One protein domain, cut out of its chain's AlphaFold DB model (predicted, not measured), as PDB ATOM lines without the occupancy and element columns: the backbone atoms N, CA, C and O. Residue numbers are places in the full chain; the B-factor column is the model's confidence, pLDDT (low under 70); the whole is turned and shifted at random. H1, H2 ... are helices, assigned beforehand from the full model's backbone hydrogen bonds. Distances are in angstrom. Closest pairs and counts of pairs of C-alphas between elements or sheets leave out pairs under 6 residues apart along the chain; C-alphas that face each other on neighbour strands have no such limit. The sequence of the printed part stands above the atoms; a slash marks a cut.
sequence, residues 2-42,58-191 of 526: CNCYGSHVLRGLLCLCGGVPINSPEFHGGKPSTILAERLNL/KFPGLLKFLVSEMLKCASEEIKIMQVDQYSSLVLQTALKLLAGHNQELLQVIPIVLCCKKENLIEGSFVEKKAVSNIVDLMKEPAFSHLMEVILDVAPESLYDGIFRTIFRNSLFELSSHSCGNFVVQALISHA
ATOM      1  N   CYS A   2     -87.367 -27.161 173.165       93.50
ATOM      2  CA  CYS A   2     -85.912 -27.088 172.967       93.50
ATOM      3  C   CYS A   2     -85.099 -26.232 173.969       93.50
ATOM      4  O   CYS A   2     -83.900 -26.046 173.798       93.50
ATOM      5  N   ASN A   3     -85.719 -25.662 175.008       95.69
ATOM      6  CA  ASN A   3     -84.981 -24.888 176.011       95.69
ATOM      7  C   ASN A   3     -84.296 -25.828 177.012       95.69
ATOM      8  O   ASN A   3     -84.947 -26.722 177.554       95.69
ATOM      9  N   CYS A   4     -83.022 -25.579 177.322       93.69
ATOM     10  CA  CYS A   4     -82.232 -26.414 178.226       93.69
ATOM     11  C   CYS A   4     -82.922 -26.655 179.580       93.69
ATOM     12  O   CYS A   4     -83.227 -27.803 179.908       93.69
ATOM     13  N   TYR A   5     -83.269 -25.600 180.320       95.00
ATOM     14  CA  TYR A   5     -83.956 -25.702 181.613       95.00
ATOM     15  C   TYR A   5     -85.397 -26.217 181.468       95.00
ATOM     16  O   TYR A   5     -85.811 -27.124 182.195       95.00
ATOM     17  N   GLY A   6     -86.144 -25.704 180.486       95.38
ATOM     18  CA  GLY A   6     -87.523 -26.117 180.206       95.38
ATOM     19  C   GLY A   6     -87.658 -27.615 179.904       95.38
ATOM     20  O   GLY A   6     -88.627 -28.243 180.327       95.38
ATOM     21  N   SER A   7     -86.655 -28.223 179.264       93.69
ATOM     22  CA  SER A   7     -86.619 -29.666 179.002       93.69
ATOM     23  C   SER A   7     -86.562 -30.507 180.280       93.69
ATOM     24  O   SER A   7     -87.106 -31.609 180.304       93.69
ATOM     25  N   HIS A   8     -85.918 -30.021 181.348       91.56
ATOM     26  CA  HIS A   8     -85.886 -30.716 182.638       91.56
ATOM     27  C   HIS A   8     -87.239 -30.612 183.349       91.56
ATOM     28  O   HIS A   8     -87.722 -31.614 183.873       91.56
ATOM     29  N   VAL A   9     -87.886 -29.440 183.297       94.12
ATOM     30  CA  VAL A   9     -89.233 -29.231 183.858       94.12
ATOM     31  C   VAL A   9     -90.266 -30.117 183.154       94.12
ATOM     32  O   VAL A   9     -91.015 -30.827 183.822       94.12
ATOM     33  N   LEU A  10     -90.263 -30.153 181.815       93.56
ATOM     34  CA  LEU A  10     -91.179 -30.994 181.034       93.56
ATOM     35  C   LEU A  10     -90.960 -32.491 181.284       93.56
ATOM     36  O   LEU A  10     -91.933 -33.219 181.464       93.56
ATOM     37  N   ARG A  11     -89.705 -32.959 181.368       92.56
ATOM     38  CA  ARG A  11     -89.411 -34.359 181.725       92.56
ATOM     39  C   ARG A  11     -89.875 -34.700 183.143       92.56
ATOM     40  O   ARG A  11     -90.491 -35.742 183.333       92.56
ATOM     41  N   GLY A  12     -89.665 -33.809 184.114       91.75
ATOM     42  CA  GLY A  12     -90.174 -33.981 185.479       91.75
ATOM     43  C   GLY A  12     -91.705 -34.064 185.545       91.75
ATOM     44  O   GLY A  12     -92.238 -34.923 186.247       91.75
ATOM     45  N   LEU A  13     -92.410 -33.230 184.771       92.50
ATOM     46  CA  LEU A  13     -93.871 -33.263 184.650       92.50
ATOM     47  C   LEU A  13     -94.369 -34.562 183.995       92.50
ATOM     48  O   LEU A  13     -95.295 -35.186 184.509       92.50
ATOM     49  N   LEU A  14     -93.731 -35.009 182.909       92.44
ATOM     50  CA  LEU A  14     -94.045 -36.284 182.258       92.44
ATOM     51  C   LEU A  14     -93.861 -37.464 183.229       92.44
ATOM     52  O   LEU A  14     -94.785 -38.262 183.400       92.44
ATOM     53  N   CYS A  15     -92.717 -37.538 183.922       90.94
ATOM     54  CA  CYS A  15     -92.449 -38.551 184.948       90.94
ATOM     55  C   CYS A  15     -93.519 -38.542 186.054       90.94
ATOM     56  O   CYS A  15     -94.022 -39.605 186.420       90.94
ATOM     57  N   LEU A  16     -93.930 -37.359 186.532       90.19
ATOM     58  CA  LEU A  16     -94.997 -37.210 187.528       90.19
ATOM     59  C   LEU A  16     -96.348 -37.759 187.028       90.19
ATOM     60  O   LEU A  16     -96.999 -38.512 187.756       90.19
ATOM     61  N   CYS A  17     -96.746 -37.447 185.789       90.19
ATOM     62  CA  CYS A  17     -97.966 -37.980 185.169       90.19
ATOM     63  C   CYS A  17     -97.921 -39.515 185.043       90.19
ATOM     64  O   CYS A  17     -98.874 -40.206 185.415       90.19
ATOM     65  N   GLY A  18     -96.778 -40.055 184.607       86.56
ATOM     66  CA  GLY A  18     -96.503 -41.494 184.542       86.56
ATOM     67  C   GLY A  18     -96.266 -42.178 185.897       86.56
ATOM     68  O   GLY A  18     -96.009 -43.377 185.931       86.56
ATOM     69  N   GLY A  19     -96.362 -41.459 187.022       84.69
ATOM     70  CA  GLY A  19     -96.199 -42.011 188.374       84.69
ATOM     71  C   GLY A  19     -94.756 -42.316 188.803       84.69
ATOM     72  O   GLY A  19     -94.557 -42.859 189.892       84.69
ATOM     73  N   VAL A  20     -93.761 -41.955 187.990       82.38
ATOM     74  CA  VAL A  20     -92.334 -42.260 188.175       82.38
ATOM     75  C   VAL A  20     -91.666 -41.238 189.110       82.38
ATOM     76  O   VAL A  20     -91.955 -40.042 189.019       82.38
ATOM     77  N   PRO A  21     -90.732 -41.649 189.993       77.50
ATOM     78  CA  PRO A  21     -89.890 -40.708 190.729       77.50
ATOM     79  C   PRO A  21     -89.099 -39.796 189.780       77.50
ATOM     80  O   PRO A  21     -88.382 -40.281 188.910       77.50
ATOM     81  N   ILE A  22     -89.161 -38.479 189.998       68.00
ATOM     82  CA  ILE A  22     -88.509 -37.453 189.153       68.00
ATOM     83  C   ILE A  22     -86.983 -37.662 189.039       68.00
ATOM     84  O   ILE A  22     -86.375 -37.281 188.048       68.00
ATOM     85  N   ASN A  23     -86.362 -38.326 190.018       65.25
ATOM     86  CA  ASN A  23     -84.932 -38.648 190.013       65.25
ATOM     87  C   ASN A  23     -84.627 -40.083 189.522       65.25
ATOM     88  O   ASN A  23     -83.556 -40.611 189.825       65.25
ATOM     89  N   SER A  24     -85.549 -40.750 188.812       66.56
ATOM     90  CA  SER A  24     -85.294 -42.084 188.250       66.56
ATOM     91  C   SER A  24     -84.209 -42.008 187.162       66.56
ATOM     92  O   SER A  24     -84.420 -41.323 186.156       66.56
ATOM     93  N   PRO A  25     -83.064 -42.710 187.304       63.28
ATOM     94  CA  PRO A  25     -81.968 -42.610 186.338       63.28
ATOM     95  C   PRO A  25     -82.401 -42.978 184.917       63.28
ATOM     96  O   PRO A  25     -82.033 -42.315 183.959       63.28
ATOM     97  N   GLU A  26     -83.239 -44.001 184.781       64.94
ATOM     98  CA  GLU A  26     -83.761 -44.557 183.525       64.94
ATOM     99  C   GLU A  26     -84.375 -43.519 182.559       64.94
ATOM    100  O   GLU A  26     -84.264 -43.666 181.336       64.94
ATOM    101  N   PHE A  27     -84.950 -42.442 183.110       65.56
ATOM    102  CA  PHE A  27     -85.617 -41.354 182.384       65.56
ATOM    103  C   PHE A  27     -84.772 -40.065 182.305       65.56
ATOM    104  O   PHE A  27     -85.145 -39.129 181.596       65.56
ATOM    105  N   HIS A  28     -83.628 -40.017 182.999       61.81
ATOM    106  CA  HIS A  28     -82.763 -38.834 183.128       61.81
ATOM    107  C   HIS A  28     -81.270 -39.100 182.828       61.81
ATOM    108  O   HIS A  28     -80.431 -38.244 183.097       61.81
ATOM    109  N   GLY A  29     -80.944 -40.258 182.245       56.66
ATOM    110  CA  GLY A  29     -79.576 -40.724 181.990       56.66
ATOM    111  C   GLY A  29     -79.240 -41.930 182.866       56.66
ATOM    112  O   GLY A  29     -78.629 -41.799 183.927       56.66
ATOM    113  N   GLY A  30     -79.696 -43.116 182.450       58.00
ATOM    114  CA  GLY A  30     -79.594 -44.330 183.261       58.00
ATOM    115  C   GLY A  30     -78.150 -44.789 183.449       58.00
ATOM    116  O   GLY A  30     -77.280 -44.474 182.642       58.00
ATOM    117  N   LYS A  31     -77.886 -45.577 184.503       64.94
ATOM    118  CA  LYS A  31     -76.569 -46.204 184.702       64.94
ATOM    119  C   LYS A  31     -76.233 -47.044 183.456       64.94
ATOM    120  O   LYS A  31     -76.924 -48.043 183.241       64.94
ATOM    121  N   PRO A  32     -75.193 -46.708 182.662       73.25
ATOM    122  CA  PRO A  32     -74.989 -47.344 181.357       73.25
ATOM    123  C   PRO A  32     -74.793 -48.861 181.443       73.25
ATOM    124  O   PRO A  32     -75.226 -49.595 180.564       73.25
ATOM    125  N   SER A  33     -74.215 -49.350 182.544       77.50
ATOM    126  CA  SER A  33     -74.042 -50.780 182.813       77.50
ATOM    127  C   SER A  33     -75.348 -51.547 183.050       77.50
ATOM    128  O   SER A  33     -75.376 -52.751 182.815       77.50
ATOM    129  N   THR A  34     -76.425 -50.894 183.500       79.88
ATOM    130  CA  THR A  34     -77.744 -51.535 183.647       79.88
ATOM    131  C   THR A  34     -78.407 -51.693 182.282       79.88
ATOM    132  O   THR A  34     -78.734 -52.818 181.913       79.88
ATOM    133  N   ILE A  35     -78.455 -50.604 181.505       80.62
ATOM    134  CA  ILE A  35     -78.997 -50.575 180.137       80.62
ATOM    135  C   ILE A  35     -78.248 -51.572 179.243       80.62
ATOM    136  O   ILE A  35     -78.860 -52.339 178.505       80.62
ATOM    137  N   LEU A  36     -76.917 -51.629 179.343       87.00
ATOM    138  CA  LEU A  36     -76.106 -52.578 178.579       87.00
ATOM    139  C   LEU A  36     -76.351 -54.040 178.998       87.00
ATOM    140  O   LEU A  36     -76.351 -54.928 178.148       87.00
ATOM    141  N   ALA A  37     -76.596 -54.307 180.286       85.69
ATOM    142  CA  ALA A  37     -76.913 -55.653 180.768       85.69
ATOM    143  C   ALA A  37     -78.326 -56.123 180.370       85.69
ATOM    144  O   ALA A  37     -78.556 -57.330 180.269       85.69
ATOM    145  N   GLU A  38     -79.254 -55.195 180.131       85.88
ATOM    146  CA  GLU A  38     -80.569 -55.459 179.531       85.88
ATOM    147  C   GLU A  38     -80.424 -55.722 178.030       85.88
ATOM    148  O   GLU A  38     -80.760 -56.809 177.564       85.88
ATOM    149  N   ARG A  39     -79.802 -54.784 177.303       88.06
ATOM    150  CA  ARG A  39     -79.542 -54.848 175.855       88.06
ATOM    151  C   ARG A  39     -78.850 -56.149 175.429       88.06
ATOM    152  O   ARG A  39     -79.229 -56.752 174.425       88.06
ATOM    153  N   LEU A  40     -77.871 -56.613 176.208       92.44
ATOM    154  CA  LEU A  40     -77.135 -57.857 175.952       92.44
ATOM    155  C   LEU A  40     -77.754 -59.106 176.611       92.44
ATOM    156  O   LEU A  40     -77.135 -60.163 176.582       92.44
ATOM    157  N   ASN A  41     -78.945 -59.036 177.217       87.50
ATOM    158  CA  ASN A  41     -79.578 -60.181 177.899       87.50
ATOM    159  C   ASN A  41     -78.648 -60.847 178.949       87.50
ATOM    160  O   ASN A  41     -78.597 -62.070 179.119       87.50
ATOM    161  N   LEU A  42     -77.860 -60.027 179.655       82.25
ATOM    162  CA  LEU A  42     -76.893 -60.452 180.673       82.25
ATOM    163  C   LEU A  42     -77.468 -60.467 182.093       82.25
ATOM    164  O   LEU A  42     -76.894 -61.128 182.958       82.25
ATOM    165  N   LYS A  58     -99.975 -42.829 187.852       76.00
ATOM    166  CA  LYS A  58    -100.899 -42.123 188.742       76.00
ATOM    167  C   LYS A  58    -101.943 -41.347 187.948       76.00
ATOM    168  O   LYS A  58    -103.079 -41.228 188.391       76.00
ATOM    169  N   PHE A  59    -101.565 -40.856 186.765       87.75
ATOM    170  CA  PHE A  59    -102.409 -40.017 185.921       87.75
ATOM    171  C   PHE A  59    -102.311 -40.436 184.437       87.75
ATOM    172  O   PHE A  59    -101.901 -39.630 183.600       87.75
ATOM    173  N   PRO A  60    -102.689 -41.681 184.071       86.06
ATOM    174  CA  PRO A  60    -102.506 -42.221 182.718       86.06
ATOM    175  C   PRO A  60    -103.215 -41.378 181.648       86.06
ATOM    176  O   PRO A  60    -102.637 -41.089 180.604       86.06
ATOM    177  N   GLY A  61    -104.438 -40.909 181.921       90.38
ATOM    178  CA  GLY A  61    -105.162 -40.012 181.012       90.38
ATOM    179  C   GLY A  61    -104.468 -38.660 180.815       90.38
ATOM    180  O   GLY A  61    -104.423 -38.156 179.697       90.38
ATOM    181  N   LEU A  62    -103.864 -38.103 181.873       92.25
ATOM    182  CA  LEU A  62    -103.131 -36.835 181.804       92.25
ATOM    183  C   LEU A  62    -101.800 -36.986 181.060       92.25
ATOM    184  O   LEU A  62    -101.446 -36.104 180.285       92.25
ATOM    185  N   LEU A  63    -101.087 -38.106 181.245       92.75
ATOM    186  CA  LEU A  63     -99.889 -38.436 180.467       92.75
ATOM    187  C   LEU A  63    -100.218 -38.505 178.969       92.75
ATOM    188  O   LEU A  63     -99.555 -37.854 178.165       92.75
ATOM    189  N   LYS A  64    -101.269 -39.252 178.603       93.06
ATOM    190  CA  LYS A  64    -101.714 -39.404 177.210       93.06
ATOM    191  C   LYS A  64    -102.135 -38.069 176.591       93.06
ATOM    192  O   LYS A  64    -101.671 -37.738 175.503       93.06
ATOM    193  N   PHE A  65    -102.939 -37.276 177.303       93.38
ATOM    194  CA  PHE A  65    -103.334 -35.927 176.883       93.38
ATOM    195  C   PHE A  65    -102.122 -35.005 176.676       93.38
ATOM    196  O   PHE A  65    -101.991 -34.389 175.620       93.38
ATOM    197  N   LEU A  66    -101.208 -34.953 177.652       93.94
ATOM    198  CA  LEU A  66    -100.024 -34.095 177.606       93.94
ATOM    199  C   LEU A  66     -99.107 -34.452 176.429       93.94
ATOM    200  O   LEU A  66     -98.698 -33.559 175.695       93.94
ATOM    201  N   VAL A  67     -98.822 -35.741 176.208       94.00
ATOM    202  CA  VAL A  67     -97.988 -36.178 175.075       94.00
ATOM    203  C   VAL A  67     -98.685 -35.919 173.734       94.00
ATOM    204  O   VAL A  67     -98.035 -35.448 172.804       94.00
ATOM    205  N   SER A  68    -100.001 -36.147 173.645       91.50
ATOM    206  CA  SER A  68    -100.800 -35.859 172.446       91.50
ATOM    207  C   SER A  68    -100.737 -34.380 172.053       91.50
ATOM    208  O   SER A  68    -100.354 -34.058 170.929       91.50
ATOM    209  N   GLU A  69    -101.065 -33.465 172.970       91.62
ATOM    210  CA  GLU A  69    -101.057 -32.029 172.665       91.62
ATOM    211  C   GLU A  69     -99.629 -31.493 172.451       91.62
ATOM    212  O   GLU A  69     -99.422 -30.673 171.560       91.62
ATOM    213  N   MET A  70     -98.619 -32.012 173.165       91.62
ATOM    214  CA  MET A  70     -97.212 -31.669 172.902       91.62
ATOM    215  C   MET A  70     -96.775 -32.026 171.476       91.62
ATOM    216  O   MET A  70     -96.075 -31.235 170.849       91.62
ATOM    217  N   LEU A  71     -97.175 -33.190 170.955       88.94
ATOM    218  CA  LEU A  71     -96.811 -33.635 169.604       88.94
ATOM    219  C   LEU A  71     -97.615 -32.932 168.511       88.94
ATOM    220  O   LEU A  71     -97.066 -32.596 167.468       88.94
ATOM    221  N   LYS A  72     -98.892 -32.650 168.771       87.12
ATOM    222  CA  LYS A  72     -99.775 -31.858 167.905       87.12
ATOM    223  C   LYS A  72     -99.297 -30.410 167.753       87.12
ATOM    224  O   LYS A  72     -99.367 -29.867 166.662       87.12
ATOM    225  N   CYS A  73     -98.769 -29.794 168.813       84.88
ATOM    226  CA  CYS A  73     -98.104 -28.490 168.714       84.88
ATOM    227  C   CYS A  73     -96.713 -28.566 168.062       84.88
ATOM    228  O   CYS A  73     -96.191 -27.539 167.642       84.88
ATOM    229  N   ALA A  74     -96.104 -29.752 167.998       84.31
ATOM    230  CA  ALA A  74     -94.768 -29.965 167.449       84.31
ATOM    231  C   ALA A  74     -94.748 -30.453 165.992       84.31
ATOM    232  O   ALA A  74     -93.661 -30.535 165.430       84.31
ATOM    233  N   SER A  75     -95.887 -30.799 165.376       81.00
ATOM    234  CA  SER A  75     -95.926 -31.478 164.067       81.00
ATOM    235  C   SER A  75     -95.195 -30.716 162.963       81.00
ATOM    236  O   SER A  75     -94.448 -31.318 162.195       81.00
ATOM    237  N   GLU A  76     -95.341 -29.391 162.933       82.75
ATOM    238  CA  GLU A  76     -94.741 -28.535 161.903       82.75
ATOM    239  C   GLU A  76     -93.229 -28.332 162.114       82.75
ATOM    240  O   GLU A  76     -92.467 -28.216 161.154       82.75
ATOM    241  N   GLU A  77     -92.771 -28.352 163.371       88.75
ATOM    242  CA  GLU A  77     -91.364 -28.159 163.759       88.75
ATOM    243  C   GLU A  77     -90.626 -29.479 164.047       88.75
ATOM    244  O   GLU A  77     -89.446 -29.465 164.411       88.75
ATOM    245  N   ILE A  78     -91.275 -30.638 163.872       90.44
ATOM    246  CA  ILE A  78     -90.772 -31.933 164.362       90.44
ATOM    247  C   ILE A  78     -89.374 -32.269 163.823       90.44
ATOM    248  O   ILE A  78     -88.563 -32.837 164.546       90.44
ATOM    249  N   LYS A  79     -89.045 -31.832 162.601       90.88
ATOM    250  CA  LYS A  79     -87.717 -32.001 161.977       90.88
ATOM    251  C   LYS A  79     -86.600 -31.246 162.699       90.88
ATOM    252  O   LYS A  79     -85.476 -31.728 162.767       90.88
ATOM    253  N   ILE A  80     -86.910 -30.083 163.271       91.56
ATOM    254  CA  ILE A  80     -85.986 -29.320 164.122       91.56
ATOM    255  C   ILE A  80     -85.844 -30.042 165.472       91.56
ATOM    256  O   ILE A  80     -84.746 -30.180 166.004       91.56
ATOM    257  N   MET A  81     -86.951 -30.567 166.001       92.19
ATOM    258  CA  MET A  81     -86.988 -31.270 167.288       92.19
ATOM    259  C   MET A  81     -86.386 -32.687 167.273       92.19
ATOM    260  O   MET A  81     -86.037 -33.219 168.325       92.19
ATOM    261  N   GLN A  82     -86.235 -33.299 166.098       92.44
ATOM    262  CA  GLN A  82     -85.481 -34.541 165.907       92.44
ATOM    263  C   GLN A  82     -83.979 -34.342 166.183       92.44
ATOM    264  O   GLN A  82     -83.347 -35.222 166.769       92.44
ATOM    265  N   VAL A  83     -83.416 -33.194 165.778       94.31
ATOM    266  CA  VAL A  83     -81.973 -32.891 165.877       94.31
ATOM    267  C   VAL A  83     -81.593 -32.032 167.087       94.31
ATOM    268  O   VAL A  83     -80.434 -32.035 167.496       94.31
ATOM    269  N   ASP A  84     -82.540 -31.328 167.713       95.75
ATOM    270  CA  ASP A  84     -82.277 -30.633 168.974       95.75
ATOM    271  C   ASP A  84     -82.162 -31.613 170.158       95.75
ATOM    272  O   ASP A  84     -83.056 -32.411 170.457       95.75
ATOM    273  N   GLN A  85     -81.057 -31.491 170.897       94.56
ATOM    274  CA  GLN A  85     -80.729 -32.320 172.057       94.56
ATOM    275  C   GLN A  85     -81.830 -32.301 173.131       94.56
ATOM    276  O   GLN A  85     -82.118 -33.326 173.754       94.56
ATOM    277  N   TYR A  86     -82.438 -31.141 173.386       94.88
ATOM    278  CA  TYR A  86     -83.327 -30.950 174.531       94.88
ATOM    279  C   TYR A  86     -84.739 -31.474 174.279       94.88
ATOM    280  O   TYR A  86     -85.333 -32.097 175.161       94.88
ATOM    281  N   SER A  87     -85.273 -31.266 173.080       94.75
ATOM    282  CA  SER A  87     -86.543 -31.836 172.636       94.75
ATOM    283  C   SER A  87     -86.432 -33.334 172.360       94.75
ATOM    284  O   SER A  87     -87.325 -34.051 172.810       94.75
ATOM    285  N   SER A  88     -85.324 -33.829 171.793       94.06
ATOM    286  CA  SER A  88     -85.042 -35.271 171.721       94.06
ATOM    287  C   SER A  88     -85.115 -35.930 173.105       94.06
ATOM    288  O   SER A  88     -85.847 -36.903 173.280       94.06
ATOM    289  N   LEU A  89     -84.467 -35.360 174.131       93.81
ATOM    290  CA  LEU A  89     -84.554 -35.880 175.503       93.81
ATOM    291  C   LEU A  89     -85.992 -35.883 176.057       93.81
ATOM    292  O   LEU A  89     -86.368 -36.818 176.759       93.81
ATOM    293  N   VAL A  90     -86.815 -34.872 175.749       94.50
ATOM    294  CA  VAL A  90     -88.233 -34.851 176.162       94.50
ATOM    295  C   VAL A  90     -89.045 -35.923 175.420       94.50
ATOM    296  O   VAL A  90     -89.855 -36.605 176.049       94.50
ATOM    297  N   LEU A  91     -88.812 -36.110 174.116       94.94
ATOM    298  CA  LEU A  91     -89.466 -37.137 173.296       94.94
ATOM    299  C   LEU A  91     -89.084 -38.553 173.755       94.94
ATOM    300  O   LEU A  91     -89.968 -39.388 173.930       94.94
ATOM    301  N   GLN A  92     -87.804 -38.802 174.055       93.94
ATOM    302  CA  GLN A  92     -87.330 -40.049 174.672       93.94
ATOM    303  C   GLN A  92     -88.062 -40.338 175.992       93.94
ATOM    304  O   GLN A  92     -88.546 -41.451 176.203       93.94
ATOM    305  N   THR A  93     -88.186 -39.346 176.883       93.38
ATOM    306  CA  THR A  93     -88.913 -39.511 178.152       93.38
ATOM    307  C   THR A  93     -90.397 -39.813 177.919       93.38
ATOM    308  O   THR A  93     -90.927 -40.723 178.554       93.38
ATOM    309  N   ALA A  94     -91.061 -39.115 176.993       94.12
ATOM    310  CA  ALA A  94     -92.461 -39.372 176.645       94.12
ATOM    311  C   ALA A  94     -92.676 -40.791 176.084       94.12
ATOM    312  O   ALA A  94     -93.580 -41.493 176.533       94.12
ATOM    313  N   LEU A  95     -91.817 -41.238 175.161       94.50
ATOM    314  CA  LEU A  95     -91.868 -42.577 174.566       94.50
ATOM    315  C   LEU A  95     -91.699 -43.683 175.613       94.50
ATOM    316  O   LEU A  95     -92.528 -44.590 175.666       94.50
ATOM    317  N   LYS A  96     -90.697 -43.582 176.501       92.25
ATOM    318  CA  LYS A  96     -90.494 -44.559 177.588       92.25
ATOM    319  C   LYS A  96     -91.688 -44.648 178.536       92.25
ATOM    320  O   LYS A  96     -92.051 -45.737 178.967       92.25
ATOM    321  N   LEU A  97     -92.320 -43.520 178.859       91.81
ATOM    322  CA  LEU A  97     -93.507 -43.497 179.722       91.81
ATOM    323  C   LEU A  97     -94.758 -44.057 179.021       91.81
ATOM    324  O   LEU A  97     -95.684 -44.494 179.699       91.81
ATOM    325  N   LEU A  98     -94.771 -44.087 177.685       93.00
ATOM    326  CA  LEU A  98     -95.784 -44.761 176.873       93.00
ATOM    327  C   LEU A  98     -95.453 -46.236 176.567       93.00
ATOM    328  O   LEU A  98     -96.220 -46.871 175.847       93.00
ATOM    329  N   ALA A  99     -94.381 -46.823 177.110       90.88
ATOM    330  CA  ALA A  99     -94.077 -48.243 176.905       90.88
ATOM    331  C   ALA A  99     -95.272 -49.144 177.299       90.88
ATOM    332  O   ALA A  99     -95.833 -49.023 178.388       90.88
ATOM    333  N   GLY A 100     -95.693 -50.026 176.386       88.06
ATOM    334  CA  GLY A 100     -96.892 -50.869 176.533       88.06
ATOM    335  C   GLY A 100     -98.231 -50.186 176.200       88.06
ATOM    336  O   GLY A 100     -99.253 -50.867 176.086       88.06
ATOM    337  N   HIS A 101     -98.258 -48.870 175.973       91.25
ATOM    338  CA  HIS A 101     -99.431 -48.139 175.482       91.25
ATOM    339  C   HIS A 101     -99.488 -48.175 173.949       91.25
ATOM    340  O   HIS A 101     -99.334 -47.168 173.261       91.25
ATOM    341  N   ASN A 102     -99.688 -49.379 173.406       91.62
ATOM    342  CA  ASN A 102     -99.519 -49.655 171.977       91.62
ATOM    343  C   ASN A 102    -100.384 -48.760 171.071       91.62
ATOM    344  O   ASN A 102     -99.908 -48.341 170.022       91.62
ATOM    345  N   GLN A 103    -101.622 -48.430 171.461       91.12
ATOM    346  CA  GLN A 103    -102.498 -47.561 170.659       91.12
ATOM    347  C   GLN A 103    -101.944 -46.139 170.512       91.12
ATOM    348  O   GLN A 103    -102.062 -45.548 169.440       91.12
ATOM    349  N   GLU A 104    -101.331 -45.608 171.569       92.50
ATOM    350  CA  GLU A 104    -100.676 -44.302 171.572       92.50
ATOM    351  C   GLU A 104     -99.343 -44.346 170.819       92.50
ATOM    352  O   GLU A 104     -99.090 -43.495 169.972       92.50
ATOM    353  N   LEU A 105     -98.516 -45.370 171.045       93.62
ATOM    354  CA  LEU A 105     -97.239 -45.545 170.338       93.62
ATOM    355  C   LEU A 105     -97.429 -45.649 168.811       93.62
ATOM    356  O   LEU A 105     -96.680 -45.031 168.055       93.62
ATOM    357  N   LEU A 106     -98.489 -46.337 168.362       91.69
ATOM    358  CA  LEU A 106     -98.919 -46.442 166.957       91.69
ATOM    359  C   LEU A 106     -99.465 -45.128 166.351       91.69
ATOM    360  O   LEU A 106     -99.843 -45.121 165.179       91.69
ATOM    361  N   GLN A 107     -99.550 -44.044 167.127       89.94
ATOM    362  CA  GLN A 107     -99.876 -42.686 166.666       89.94
ATOM    363  C   GLN A 107     -98.658 -41.760 166.801       89.94
ATOM    364  O   GLN A 107     -98.313 -41.042 165.868       89.94
ATOM    365  N   VAL A 108     -97.977 -41.823 167.948       92.25
ATOM    366  CA  VAL A 108     -96.836 -40.976 168.313       92.25
ATOM    367  C   VAL A 108     -95.616 -41.221 167.423       92.25
ATOM    368  O   VAL A 108     -95.042 -40.269 166.898       92.25
ATOM    369  N   ILE A 109     -95.202 -42.478 167.244       93.25
ATOM    370  CA  ILE A 109     -93.941 -42.794 166.555       93.25
ATOM    371  C   ILE A 109     -93.969 -42.399 165.065       93.25
ATOM    372  O   ILE A 109     -93.000 -41.779 164.633       93.25
ATOM    373  N   PRO A 110     -95.040 -42.648 164.278       90.44
ATOM    374  CA  PRO A 110     -95.119 -42.162 162.896       90.44
ATOM    375  C   PRO A 110     -94.928 -40.639 162.771       90.44
ATOM    376  O   PRO A 110     -94.148 -40.196 161.928       90.44
ATOM    377  N   ILE A 111     -95.534 -39.844 163.668       90.00
ATOM    378  CA  ILE A 111     -95.338 -38.381 163.728       90.00
ATOM    379  C   ILE A 111     -93.861 -38.050 163.993       90.00
ATOM    380  O   ILE A 111     -93.254 -37.283 163.247       90.00
ATOM    381  N   VAL A 112     -93.259 -38.672 165.014       91.06
ATOM    382  CA  VAL A 112     -91.849 -38.459 165.391       91.06
ATOM    383  C   VAL A 112     -90.869 -38.894 164.288       91.06
ATOM    384  O   VAL A 112     -89.783 -38.327 164.193       91.06
ATOM    385  N   LEU A 113     -91.243 -39.839 163.420       89.00
ATOM    386  CA  LEU A 113     -90.451 -40.280 162.263       89.00
ATOM    387  C   LEU A 113     -90.721 -39.490 160.967       89.00
ATOM    388  O   LEU A 113     -90.069 -39.755 159.961       89.00
ATOM    389  N   CYS A 114     -91.652 -38.525 160.959       85.56
ATOM    390  CA  CYS A 114     -92.170 -37.892 159.732       85.56
ATOM    391  C   CYS A 114     -92.770 -38.890 158.714       85.56
ATOM    392  O   CYS A 114     -92.806 -38.609 157.513       85.56
ATOM    393  N   CYS A 115     -93.245 -40.051 159.168       80.38
ATOM    394  CA  CYS A 115     -93.807 -41.101 158.319       80.38
ATOM    395  C   CYS A 115     -95.331 -41.173 158.449       80.38
ATOM    396  O   CYS A 115     -95.893 -41.040 159.535       80.38
ATOM    397  N   LYS A 116     -96.007 -41.485 157.340       73.25
ATOM    398  CA  LYS A 116     -97.386 -41.979 157.389       73.25
ATOM    399  C   LYS A 116     -97.423 -43.333 158.100       73.25
ATOM    400  O   LYS A 116     -96.501 -44.139 157.959       73.25
ATOM    401  N   LYS A 117     -98.485 -43.584 158.862       67.50
ATOM    402  CA  LYS A 117     -98.647 -44.810 159.657       67.50
ATOM    403  C   LYS A 117     -98.824 -46.036 158.756       67.50
ATOM    404  O   LYS A 117     -98.287 -47.105 159.036       67.50
ATOM    405  N   GLU A 118     -99.523 -45.834 157.650       66.88
ATOM    406  CA  GLU A 118     -99.852 -46.799 156.604       66.88
ATOM    407  C   GLU A 118     -98.568 -47.313 155.927       66.88
ATOM    408  O   GLU A 118     -98.400 -48.512 155.718       66.88
ATOM    409  N   ASN A 119     -97.600 -46.420 155.687       68.62
ATOM    410  CA  ASN A 119     -96.294 -46.760 155.115       68.62
ATOM    411  C   ASN A 119     -95.458 -47.691 156.009       68.62
ATOM    412  O   ASN A 119     -94.642 -48.454 155.501       68.62
ATOM    413  N   LEU A 120     -95.640 -47.629 157.333       68.75
ATOM    414  CA  LEU A 120     -94.916 -48.490 158.270       68.75
ATOM    415  C   LEU A 120     -95.674 -49.798 158.538       68.75
ATOM    416  O   LEU A 120     -95.057 -50.856 158.541       68.75
ATOM    417  N   ILE A 121     -96.993 -49.754 158.742       62.62
ATOM    418  CA  ILE A 121     -97.771 -50.932 159.173       62.62
ATOM    419  C   ILE A 121     -98.212 -51.813 157.996       62.62
ATOM    420  O   ILE A 121     -98.223 -53.034 158.122       62.62
ATOM    421  N   GLU A 122     -98.567 -51.222 156.855       58.34
ATOM    422  CA  GLU A 122     -99.058 -51.960 155.678       58.34
ATOM    423  C   GLU A 122     -97.929 -52.284 154.683       58.34
ATOM    424  O   GLU A 122     -98.171 -52.853 153.621       58.34
ATOM    425  N   GLY A 123     -96.687 -51.893 155.002       52.94
ATOM    426  CA  GLY A 123     -95.523 -52.049 154.124       52.94
ATOM    427  C   GLY A 123     -95.617 -51.253 152.817       52.94
ATOM    428  O   GLY A 123     -94.895 -51.555 151.864       52.94
ATOM    429  N   SER A 124     -96.514 -50.262 152.738       54.88
ATOM    430  CA  SER A 124     -96.695 -49.457 151.530       54.88
ATOM    431  C   SER A 124     -95.474 -48.565 151.259       54.88
ATOM    432  O   SER A 124     -94.758 -48.145 152.168       54.88
ATOM    433  N   PHE A 125     -95.191 -48.331 149.975       54.38
ATOM    434  CA  PHE A 125     -93.889 -47.851 149.502       54.38
ATOM    435  C   PHE A 125     -93.473 -46.500 150.117       54.38
ATOM    436  O   PHE A 125     -93.949 -45.437 149.713       54.38
ATOM    437  N   VAL A 126     -92.527 -46.535 151.061       64.25
ATOM    438  CA  VAL A 126     -91.784 -45.344 151.490       64.25
ATOM    439  C   VAL A 126     -90.879 -44.906 150.339       64.25
ATOM    440  O   VAL A 126     -90.112 -45.703 149.800       64.25
ATOM    441  N   GLU A 127     -90.931 -43.627 149.964       70.69
ATOM    442  CA  GLU A 127     -90.015 -43.078 148.964       70.69
ATOM    443  C   GLU A 127     -88.554 -43.297 149.386       70.69
ATOM    444  O   GLU A 127     -88.159 -42.920 150.490       70.69
ATOM    445  N   LYS A 128     -87.710 -43.812 148.479       77.94
ATOM    446  CA  LYS A 128     -86.276 -44.044 148.753       77.94
ATOM    447  C   LYS A 128     -85.556 -42.807 149.310       77.94
ATOM    448  O   LYS A 128     -84.665 -42.940 150.141       77.94
ATOM    449  N   LYS A 129     -85.964 -41.603 148.888       81.12
ATOM    450  CA  LYS A 129     -85.432 -40.334 149.406       81.12
ATOM    451  C   LYS A 129     -85.820 -40.093 150.868       81.12
ATOM    452  O   LYS A 129     -84.987 -39.631 151.637       81.12
ATOM    453  N   ALA A 130     -87.048 -40.427 151.266       81.88
ATOM    454  CA  ALA A 130     -87.478 -40.340 152.659       81.88
ATOM    455  C   ALA A 130     -86.731 -41.352 153.543       81.88
ATOM    456  O   ALA A 130     -86.281 -40.974 154.620       81.88
ATOM    457  N   VAL A 131     -86.509 -42.585 153.061       85.19
ATOM    458  CA  VAL A 131     -85.660 -43.573 153.756       85.19
ATOM    459  C   VAL A 131     -84.237 -43.040 153.941       85.19
ATOM    460  O   VAL A 131     -83.761 -42.993 155.071       85.19
ATOM    461  N   SER A 132     -83.592 -42.563 152.865       88.25
ATOM    462  CA  SER A 132     -82.237 -41.986 152.924       88.25
ATOM    463  C   SER A 132     -82.144 -40.862 153.954       88.25
ATOM    464  O   SER A 132     -81.277 -40.908 154.818       88.25
ATOM    465  N   ASN A 133     -83.088 -39.912 153.936       89.94
ATOM    466  CA  ASN A 133     -83.119 -38.812 154.901       89.94
ATOM    467  C   ASN A 133     -83.160 -39.315 156.358       89.94
ATOM    468  O   ASN A 133     -82.539 -38.702 157.218       89.94
ATOM    469  N   ILE A 134     -83.885 -40.403 156.653       90.94
ATOM    470  CA  ILE A 134     -83.982 -40.968 158.010       90.94
ATOM    471  C   ILE A 134     -82.709 -41.756 158.371       90.94
ATOM    472  O   ILE A 134     -82.246 -41.662 159.506       90.94
ATOM    473  N   VAL A 135     -82.104 -42.480 157.424       93.81
ATOM    474  CA  VAL A 135     -80.801 -43.157 157.607       93.81
ATOM    475  C   VAL A 135     -79.684 -42.140 157.870       93.81
ATOM    476  O   VAL A 135     -78.853 -42.355 158.752       93.81
ATOM    477  N   ASP A 136     -79.693 -41.000 157.177       94.75
ATOM    478  CA  ASP A 136     -78.804 -39.874 157.463       94.75
ATOM    479  C   ASP A 136     -79.100 -39.255 158.835       94.75
ATOM    480  O   ASP A 136     -78.184 -39.016 159.617       94.75
ATOM    481  N   LEU A 137     -80.374 -39.095 159.201       94.88
ATOM    482  CA  LEU A 137     -80.772 -38.583 160.512       94.88
ATOM    483  C   LEU A 137     -80.321 -39.495 161.672       94.88
ATOM    484  O   LEU A 137     -79.951 -38.998 162.732       94.88
ATOM    485  N   MET A 138     -80.252 -40.820 161.486       96.31
ATOM    486  CA  MET A 138     -79.672 -41.751 162.476       96.31
ATOM    487  C   MET A 138     -78.162 -41.566 162.701       96.31
ATOM    488  O   MET A 138     -77.596 -42.168 163.620       96.31
ATOM    489  N   LYS A 139     -77.493 -40.739 161.892       95.94
ATOM    490  CA  LYS A 139     -76.095 -40.347 162.094       95.94
ATOM    491  C   LYS A 139     -75.978 -39.161 163.063       95.94
ATOM    492  O   LYS A 139     -74.921 -39.014 163.670       95.94
ATOM    493  N   GLU A 140     -77.055 -38.405 163.298       96.81
ATOM    494  CA  GLU A 140     -77.082 -37.285 164.244       96.81
ATOM    495  C   GLU A 140     -77.143 -37.740 165.721       96.81
ATOM    496  O   GLU A 140     -77.929 -38.633 166.068       96.81
ATOM    497  N   PRO A 141     -76.386 -37.114 166.649       95.00
ATOM    498  CA  PRO A 141     -76.351 -37.533 168.055       95.00
ATOM    499  C   PRO A 141     -77.700 -37.434 168.782       95.00
ATOM    500  O   PRO A 141     -78.021 -38.278 169.616       95.00
ATOM    501  N   ALA A 142     -78.516 -36.421 168.475       95.06
ATOM    502  CA  ALA A 142     -79.812 -36.238 169.130       95.06
ATOM    503  C   ALA A 142     -80.862 -37.243 168.631       95.06
ATOM    504  O   ALA A 142     -81.609 -37.796 169.443       95.06
ATOM    505  N   PHE A 143     -80.905 -37.515 167.324       96.81
ATOM    506  CA  PHE A 143     -81.885 -38.439 166.756       96.81
ATOM    507  C   PHE A 143     -81.482 -39.906 166.923       96.81
ATOM    508  O   PHE A 143     -82.356 -40.740 167.129       96.81
ATOM    509  N   SER A 144     -80.189 -40.244 166.920       96.81
ATOM    510  CA  SER A 144     -79.742 -41.621 167.183       96.81
ATOM    511  C   SER A 144     -80.230 -42.126 168.551       96.81
ATOM    512  O   SER A 144     -80.893 -43.159 168.616       96.81
ATOM    513  N   HIS A 145     -80.048 -41.348 169.625       94.75
ATOM    514  CA  HIS A 145     -80.595 -41.666 170.951       94.75
ATOM    515  C   HIS A 145     -82.134 -41.668 171.012       94.75
ATOM    516  O   HIS A 145     -82.720 -42.430 171.782       94.75
ATOM    517  N   LEU A 146     -82.813 -40.852 170.195       96.00
ATOM    518  CA  LEU A 146     -84.271 -40.923 170.059       96.00
ATOM    519  C   LEU A 146     -84.699 -42.235 169.386       96.00
ATOM    520  O   LEU A 146     -85.626 -42.890 169.858       96.00
ATOM    521  N   MET A 147     -83.989 -42.655 168.340       97.44
ATOM    522  CA  MET A 147     -84.268 -43.877 167.593       97.44
ATOM    523  C   MET A 147     -83.960 -45.145 168.403       97.44
ATOM    524  O   MET A 147     -84.723 -46.106 168.331       97.44
ATOM    525  N   GLU A 148     -82.922 -45.134 169.250       96.50
ATOM    526  CA  GLU A 148     -82.692 -46.199 170.241       96.50
ATOM    527  C   GLU A 148     -83.922 -46.427 171.135       96.50
ATOM    528  O   GLU A 148     -84.282 -47.574 171.396       96.50
ATOM    529  N   VAL A 149     -84.584 -45.349 171.577       95.50
ATOM    530  CA  VAL A 149     -85.795 -45.420 172.411       95.50
ATOM    531  C   VAL A 149     -87.039 -45.783 171.595       95.50
ATOM    532  O   VAL A 149     -87.889 -46.515 172.094       95.50
ATOM    533  N   ILE A 150     -87.154 -45.330 170.342       96.50
ATOM    534  CA  ILE A 150     -88.246 -45.748 169.445       96.50
ATOM    535  C   ILE A 150     -88.229 -47.271 169.264       96.50
ATOM    536  O   ILE A 150     -89.277 -47.898 169.384       96.50
ATOM    537  N   LEU A 151     -87.059 -47.872 169.030       96.88
ATOM    538  CA  LEU A 151     -86.907 -49.318 168.822       96.88
ATOM    539  C   LEU A 151     -87.152 -50.155 170.089       96.88
ATOM    540  O   LEU A 151     -87.687 -51.259 169.995       96.88
ATOM    541  N   ASP A 152     -86.790 -49.613 171.254       94.06
ATOM    542  CA  ASP A 152     -87.065 -50.167 172.587       94.06
ATOM    543  C   ASP A 152     -88.580 -50.291 172.838       94.06
ATOM    544  O   ASP A 152     -89.087 -51.378 173.128       94.06
ATOM    545  N   VAL A 153     -89.342 -49.210 172.618       94.94
ATOM    546  CA  VAL A 153     -90.788 -49.190 172.912       94.94
ATOM    547  C   VAL A 153     -91.697 -49.626 171.754       94.94
ATOM    548  O   VAL A 153     -92.892 -49.811 171.979       94.94
ATOM    549  N   ALA A 154     -91.190 -49.774 170.524       95.31
ATOM    550  CA  ALA A 154     -92.016 -50.025 169.337       95.31
ATOM    551  C   ALA A 154     -92.874 -51.309 169.450       95.31
ATOM    552  O   ALA A 154     -92.325 -52.412 169.597       95.31
ATOM    553  N   PRO A 155     -94.213 -51.206 169.297       94.12
ATOM    554  CA  PRO A 155     -95.084 -52.368 169.127       94.12
ATOM    555  C   PRO A 155     -94.657 -53.206 167.918       94.12
ATOM    556  O   PRO A 155     -94.179 -52.659 166.930       94.12
ATOM    557  N   GLU A 156     -94.861 -54.520 167.993       92.38
ATOM    558  CA  GLU A 156     -94.373 -55.535 167.041       92.38
ATOM    559  C   GLU A 156     -94.546 -55.143 165.562       92.38
ATOM    560  O   GLU A 156     -93.554 -54.892 164.885       92.38
ATOM    561  N   SER A 157     -95.778 -54.912 165.096       90.94
ATOM    562  CA  SER A 157     -96.048 -54.524 163.700       90.94
ATOM    563  C   SER A 157     -95.403 -53.202 163.257       90.94
ATOM    564  O   SER A 157     -95.171 -52.997 162.068       90.94
ATOM    565  N   LEU A 158     -95.100 -52.297 164.191       92.25
ATOM    566  CA  LEU A 158     -94.413 -51.040 163.899       92.25
ATOM    567  C   LEU A 158     -92.892 -51.218 163.877       92.25
ATOM    568  O   LEU A 158     -92.225 -50.625 163.032       92.25
ATOM    569  N   TYR A 159     -92.353 -52.045 164.778       95.12
ATOM    570  CA  TYR A 159     -90.952 -52.459 164.764       95.12
ATOM    571  C   TYR A 159     -90.627 -53.170 163.440       95.12
ATOM    572  O   TYR A 159     -89.660 -52.806 162.773       95.12
ATOM    573  N   ASP A 160     -91.467 -54.118 163.021       92.69
ATOM    574  CA  ASP A 160     -91.277 -54.898 161.793       92.69
ATOM    575  C   ASP A 160     -91.330 -54.002 160.546       92.69
ATOM    576  O   ASP A 160     -90.502 -54.135 159.641       92.69
ATOM    577  N   GLY A 161     -92.256 -53.038 160.533       90.75
ATOM    578  CA  GLY A 161     -92.343 -51.991 159.519       90.75
ATOM    579  C   GLY A 161     -91.069 -51.155 159.422       90.75
ATOM    580  O   GLY A 161     -90.463 -51.057 158.354       90.75
ATOM    581  N   ILE A 162     -90.625 -50.595 160.551       93.25
ATOM    582  CA  ILE A 162     -89.383 -49.814 160.669       93.25
ATOM    583  C   ILE A 162     -88.167 -50.637 160.204       93.25
ATOM    584  O   ILE A 162     -87.349 -50.142 159.428       93.25
ATOM    585  N   PHE A 163     -88.064 -51.903 160.616       94.44
ATOM    586  CA  PHE A 163     -86.990 -52.809 160.210       94.44
ATOM    587  C   PHE A 163     -86.980 -53.029 158.689       94.44
ATOM    588  O   PHE A 163     -85.965 -52.782 158.030       94.44
ATOM    589  N   ARG A 164     -88.119 -53.447 158.116       90.94
ATOM    590  CA  ARG A 164     -88.237 -53.820 156.695       90.94
ATOM    591  C   ARG A 164     -88.140 -52.620 155.744       90.94
ATOM    592  O   ARG A 164     -87.663 -52.806 154.626       90.94
ATOM    593  N   THR A 165     -88.579 -51.426 156.158       89.38
ATOM    594  CA  THR A 165     -88.637 -50.227 155.290       89.38
ATOM    595  C   THR A 165     -87.494 -49.228 155.481       89.38
ATOM    596  O   THR A 165     -87.194 -48.509 154.531       89.38
ATOM    597  N   ILE A 166     -86.855 -49.166 156.661       91.56
ATOM    598  CA  ILE A 166     -85.826 -48.150 156.970       91.56
ATOM    599  C   ILE A 166     -84.431 -48.759 157.159       91.56
ATOM    600  O   ILE A 166     -83.457 -48.193 156.673       91.56
ATOM    601  N   PHE A 167     -84.307 -49.889 157.864       94.75
ATOM    602  CA  PHE A 167     -82.991 -50.435 158.234       94.75
ATOM    603  C   PHE A 167     -82.384 -51.399 157.213       94.75
ATOM    604  O   PHE A 167     -81.160 -51.434 157.067       94.75
ATOM    605  N   ARG A 168     -83.217 -52.194 156.532       90.75
ATOM    606  CA  ARG A 168     -82.749 -53.211 155.581       90.75
ATOM    607  C   ARG A 168     -81.939 -52.578 154.442       90.75
ATOM    608  O   ARG A 168     -82.398 -51.631 153.803       90.75
ATOM    609  N   ASN A 169     -80.803 -53.188 154.121       92.62
ATOM    610  CA  ASN A 169     -79.757 -52.748 153.187       92.62
ATOM    611  C   ASN A 169     -78.900 -51.554 153.670       92.62
ATOM    612  O   ASN A 169     -78.044 -51.091 152.916       92.62
ATOM    613  N   SER A 170     -79.094 -51.071 154.902       96.50
ATOM    614  CA  SER A 170     -78.314 -49.982 155.516       96.50
ATOM    615  C   SER A 170     -77.684 -50.375 156.862       96.50
ATOM    616  O   SER A 170     -77.087 -49.528 157.534       96.50
ATOM    617  N   LEU A 171     -77.755 -51.650 157.276       98.19
ATOM    618  CA  LEU A 171     -77.280 -52.074 158.597       98.19
ATOM    619  C   LEU A 171     -75.770 -51.882 158.755       98.19
ATOM    620  O   LEU A 171     -75.329 -51.394 159.798       98.19
ATOM    621  N   PHE A 172     -74.965 -52.235 157.746       98.25
ATOM    622  CA  PHE A 172     -73.502 -52.103 157.822       98.25
ATOM    623  C   PHE A 172     -73.038 -50.637 157.805       98.25
ATOM    624  O   PHE A 172     -72.132 -50.264 158.555       98.25
ATOM    625  N   GLU A 173     -73.697 -49.787 157.015       97.62
ATOM    626  CA  GLU A 173     -73.436 -48.343 156.961       97.62
ATOM    627  C   GLU A 173     -73.669 -47.696 158.336       97.62
ATOM    628  O   GLU A 173     -72.766 -47.081 158.912       97.62
ATOM    629  N   LEU A 174     -74.855 -47.916 158.913       98.31
ATOM    630  CA  LEU A 174     -75.207 -47.410 160.238       98.31
ATOM    631  C   LEU A 174     -74.294 -47.992 161.327       98.31
ATOM    632  O   LEU A 174     -73.820 -47.243 162.180       98.31
ATOM    633  N   SER A 175     -73.972 -49.289 161.263       98.56
ATOM    634  CA  SER A 175     -73.059 -49.960 162.205       98.56
ATOM    635  C   SER A 175     -71.633 -49.410 162.183       98.56
ATOM    636  O   SER A 175     -70.939 -49.478 163.197       98.56
ATOM    637  N   SER A 176     -71.195 -48.850 161.056       97.69
ATOM    638  CA  SER A 176     -69.882 -48.211 160.923       97.69
ATOM    639  C   SER A 176     -69.856 -46.827 161.589       97.69
ATOM    640  O   SER A 176     -68.845 -46.426 162.182       97.69
ATOM    641  N   HIS A 177     -70.979 -46.097 161.556       98.12
ATOM    642  CA  HIS A 177     -71.057 -44.720 162.044       98.12
ATOM    643  C   HIS A 177     -70.937 -44.594 163.574       98.12
ATOM    644  O   HIS A 177     -71.379 -45.459 164.334       98.12
ATOM    645  N   SER A 178     -70.366 -43.479 164.047       96.50
ATOM    646  CA  SER A 178     -70.123 -43.201 165.473       96.50
ATOM    647  C   SER A 178     -71.406 -43.158 166.313       96.50
ATOM    648  O   SER A 178     -71.398 -43.632 167.447       96.50
ATOM    649  N   CYS A 179     -72.506 -42.661 165.742       96.62
ATOM    650  CA  CYS A 179     -73.824 -42.614 166.385       96.62
ATOM    651  C   CYS A 179     -74.748 -43.759 165.927       96.62
ATOM    652  O   CYS A 179     -75.393 -44.406 166.751       96.62
ATOM    653  N   GLY A 180     -74.759 -44.072 164.623       97.88
ATOM    654  CA  GLY A 180     -75.687 -45.045 164.026       97.88
ATOM    655  C   GLY A 180     -75.542 -46.462 164.588       97.88
ATOM    656  O   GLY A 180     -76.527 -47.186 164.725       97.88
ATOM    657  N   ASN A 181     -74.332 -46.843 165.014       98.31
ATOM    658  CA  ASN A 181     -74.079 -48.172 165.561       98.31
ATOM    659  C   ASN A 181     -74.848 -48.440 166.865       98.31
ATOM    660  O   ASN A 181     -75.196 -49.587 167.130       98.31
ATOM    661  N   PHE A 182     -75.154 -47.412 167.664       97.62
ATOM    662  CA  PHE A 182     -75.965 -47.572 168.875       97.62
ATOM    663  C   PHE A 182     -77.437 -47.831 168.536       97.62
ATOM    664  O   PHE A 182     -78.074 -48.663 169.182       97.62
ATOM    665  N   VAL A 183     -77.938 -47.220 167.456       98.31
ATOM    666  CA  VAL A 183     -79.269 -47.505 166.902       98.31
ATOM    667  C   VAL A 183     -79.354 -48.950 166.411       98.31
ATOM    668  O   VAL A 183     -80.298 -49.658 166.749       98.31
ATOM    669  N   VAL A 184     -78.338 -49.433 165.687       98.69
ATOM    670  CA  VAL A 184     -78.298 -50.829 165.214       98.69
ATOM    671  C   VAL A 184     -78.157 -51.823 166.377       98.69
ATOM    672  O   VAL A 184     -78.806 -52.865 166.367       98.69
ATOM    673  N   GLN A 185     -77.408 -51.492 167.436       98.44
ATOM    674  CA  GLN A 185     -77.412 -52.284 168.675       98.44
ATOM    675  C   GLN A 185     -78.814 -52.363 169.302       98.44
ATOM    676  O   GLN A 185     -79.256 -53.446 169.680       98.44
ATOM    677  N   ALA A 186     -79.530 -51.236 169.390       97.56
ATOM    678  CA  ALA A 186     -80.900 -51.203 169.902       97.56
ATOM    679  C   ALA A 186     -81.881 -51.991 169.014       97.56
ATOM    680  O   ALA A 186     -82.758 -52.660 169.552       97.56
ATOM    681  N   LEU A 187     -81.704 -51.972 167.688       98.38
ATOM    682  CA  LEU A 187     -82.460 -52.787 166.733       98.38
ATOM    683  C   LEU A 187     -82.259 -54.282 167.019       98.38
ATOM    684  O   LEU A 187     -83.192 -54.986 167.390       98.38
ATOM    685  N   ILE A 188     -81.015 -54.762 166.932       98.31
ATOM    686  CA  ILE A 188     -80.677 -56.190 167.047       98.31
ATOM    687  C   ILE A 188     -81.120 -56.764 168.399       98.31
ATOM    688  O   ILE A 188     -81.697 -57.851 168.465       98.31
ATOM    689  N   SER A 189     -80.924 -56.018 169.489       96.81
ATOM    690  CA  SER A 189     -81.385 -56.429 170.818       96.81
ATOM    691  C   SER A 189     -82.897 -56.634 170.897       96.81
ATOM    692  O   SER A 189     -83.335 -57.501 171.659       96.81
ATOM    693  N   HIS A 190     -83.674 -55.929 170.072       96.00
ATOM    694  CA  HIS A 190     -85.132 -55.990 170.014       96.00
ATOM    695  C   HIS A 190     -85.708 -56.852 168.880       96.00
ATOM    696  O   HIS A 190     -86.915 -57.084 168.899       96.00
ATOM    697  N   ALA A 191     -84.885 -57.413 167.982       96.38
ATOM    698  CA  ALA A 191     -85.328 -58.329 166.924       96.38
ATOM    699  C   ALA A 191     -86.257 -59.434 167.471       96.38
ATOM    700  O   ALA A 191     -85.910 -60.126 168.437       96.38
TER     701      ALA A 191
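What this domain is: This is residues 2 to 42 and 58 to 191 of the 526 residues of the protein "Pumilio/Puf RNA-binding domain-containing family protein" of Rhizophora mucronata (UniProt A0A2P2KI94). Four helices, H1, H6, H10 and H13, lie side by side in a row and run the same way; a second row, H4, H7 and H11, runs the opposite way along one side of it, the chain winding through stacked turns. Short H2 and H3 lie on the other side of the first row, while H5, H8, H9 and H12 make turns between the longer helices. The printed part has 175 residues with thirteen named helices, H1 to H13 in order, and no named strand: all helix. It is compact, with a radius of gyration of the C-alphas of 15.4 A, and spans 41 by 36 by 28 A.

How they stand to each other: Begin at H1, residues 4 to 17, which touches H6, residues 85 to 97, at 6 degrees, the same way; the closest C-alphas, Ser 7 and Tyr 86, are 5.7 A apart. H6 is the hub, touching four helices. It touches H10, residues 141 to 153, at 6 degrees, the same way, closest at C-alphas 85 and 142, 5.0 A. H10 touches H13, residues 180 to 190, at 5 degrees, the same way, closest at C-alphas 148 and 183, 5.0 A. With residues 14 to 17 alone, H1 touches H4, residues 60 to 72, opposite ways at a shallow tilt of 34.7 degrees, only just short of steep; C-alphas 17 and 63 are closest, 5.1 A. H4 touches H7, residues 102 to 112, at 22 degrees, the same way, closest at C-alphas 71 and 108, 7.5 A. H1, H4, H6, H7 and H10 form an up and down bundle, each running against the one before it. H5, residues 78 to 83, touches H10 through its residues 141 to 146 alone, closest at C-alphas 83 and 142, 5.1 A. H11, residues 156 to 167, touches H8, residues 117 to 121, closest at C-alphas 161 and 120, 4.5 A. With residues 165 to 167 alone, H11 touches H9, residues 128 to 137, about perpendicular at 85 degrees, closest at C-alphas 166 and 131, 5.6 A. H12, residues 171 to 176, touches H13, closest at C-alphas 175 and 181, 3.9 A. H2, residues 25 to 28, only just touches H6, with 3 pairs of C-alphas within 8 A, closest at 27 and 93, 5.7 A; H3, residues 32 to 39, only just touches H13, also with 3, closest at 39 and 189, 5.6 A. Every O i to N i+4 pair is within hydrogen-bond range in H3, H4, H6, H8, H9, H11, H12 and H13, against 9 of 10 in H1, 1 of 2 in H5, 4 of 7 in H7 and 8 of 9 in H10; H2 is too short for one.

Where its parts are: Find C-alpha 4 at (-82.232, -26.414, 178.226); from there H1 runs 20.7 A to C-alpha 17. H10 covers 19.2 A, H6 18.6 A and H4 18.3 A. H13 ends at C-alpha 190, (-85.132, -55.990, 170.014).

The domain as a whole: Look for the farthest C-alphas at Lys 58 and Asn 169, 42.7 A apart. Residues 43 to 57 are not printed, and C-alphas 42 and 58 are 31.3 A apart across this cut. Of the links printed whole, none is long. Residues 22 to 31 and 117 to 126 have pLDDT under 70.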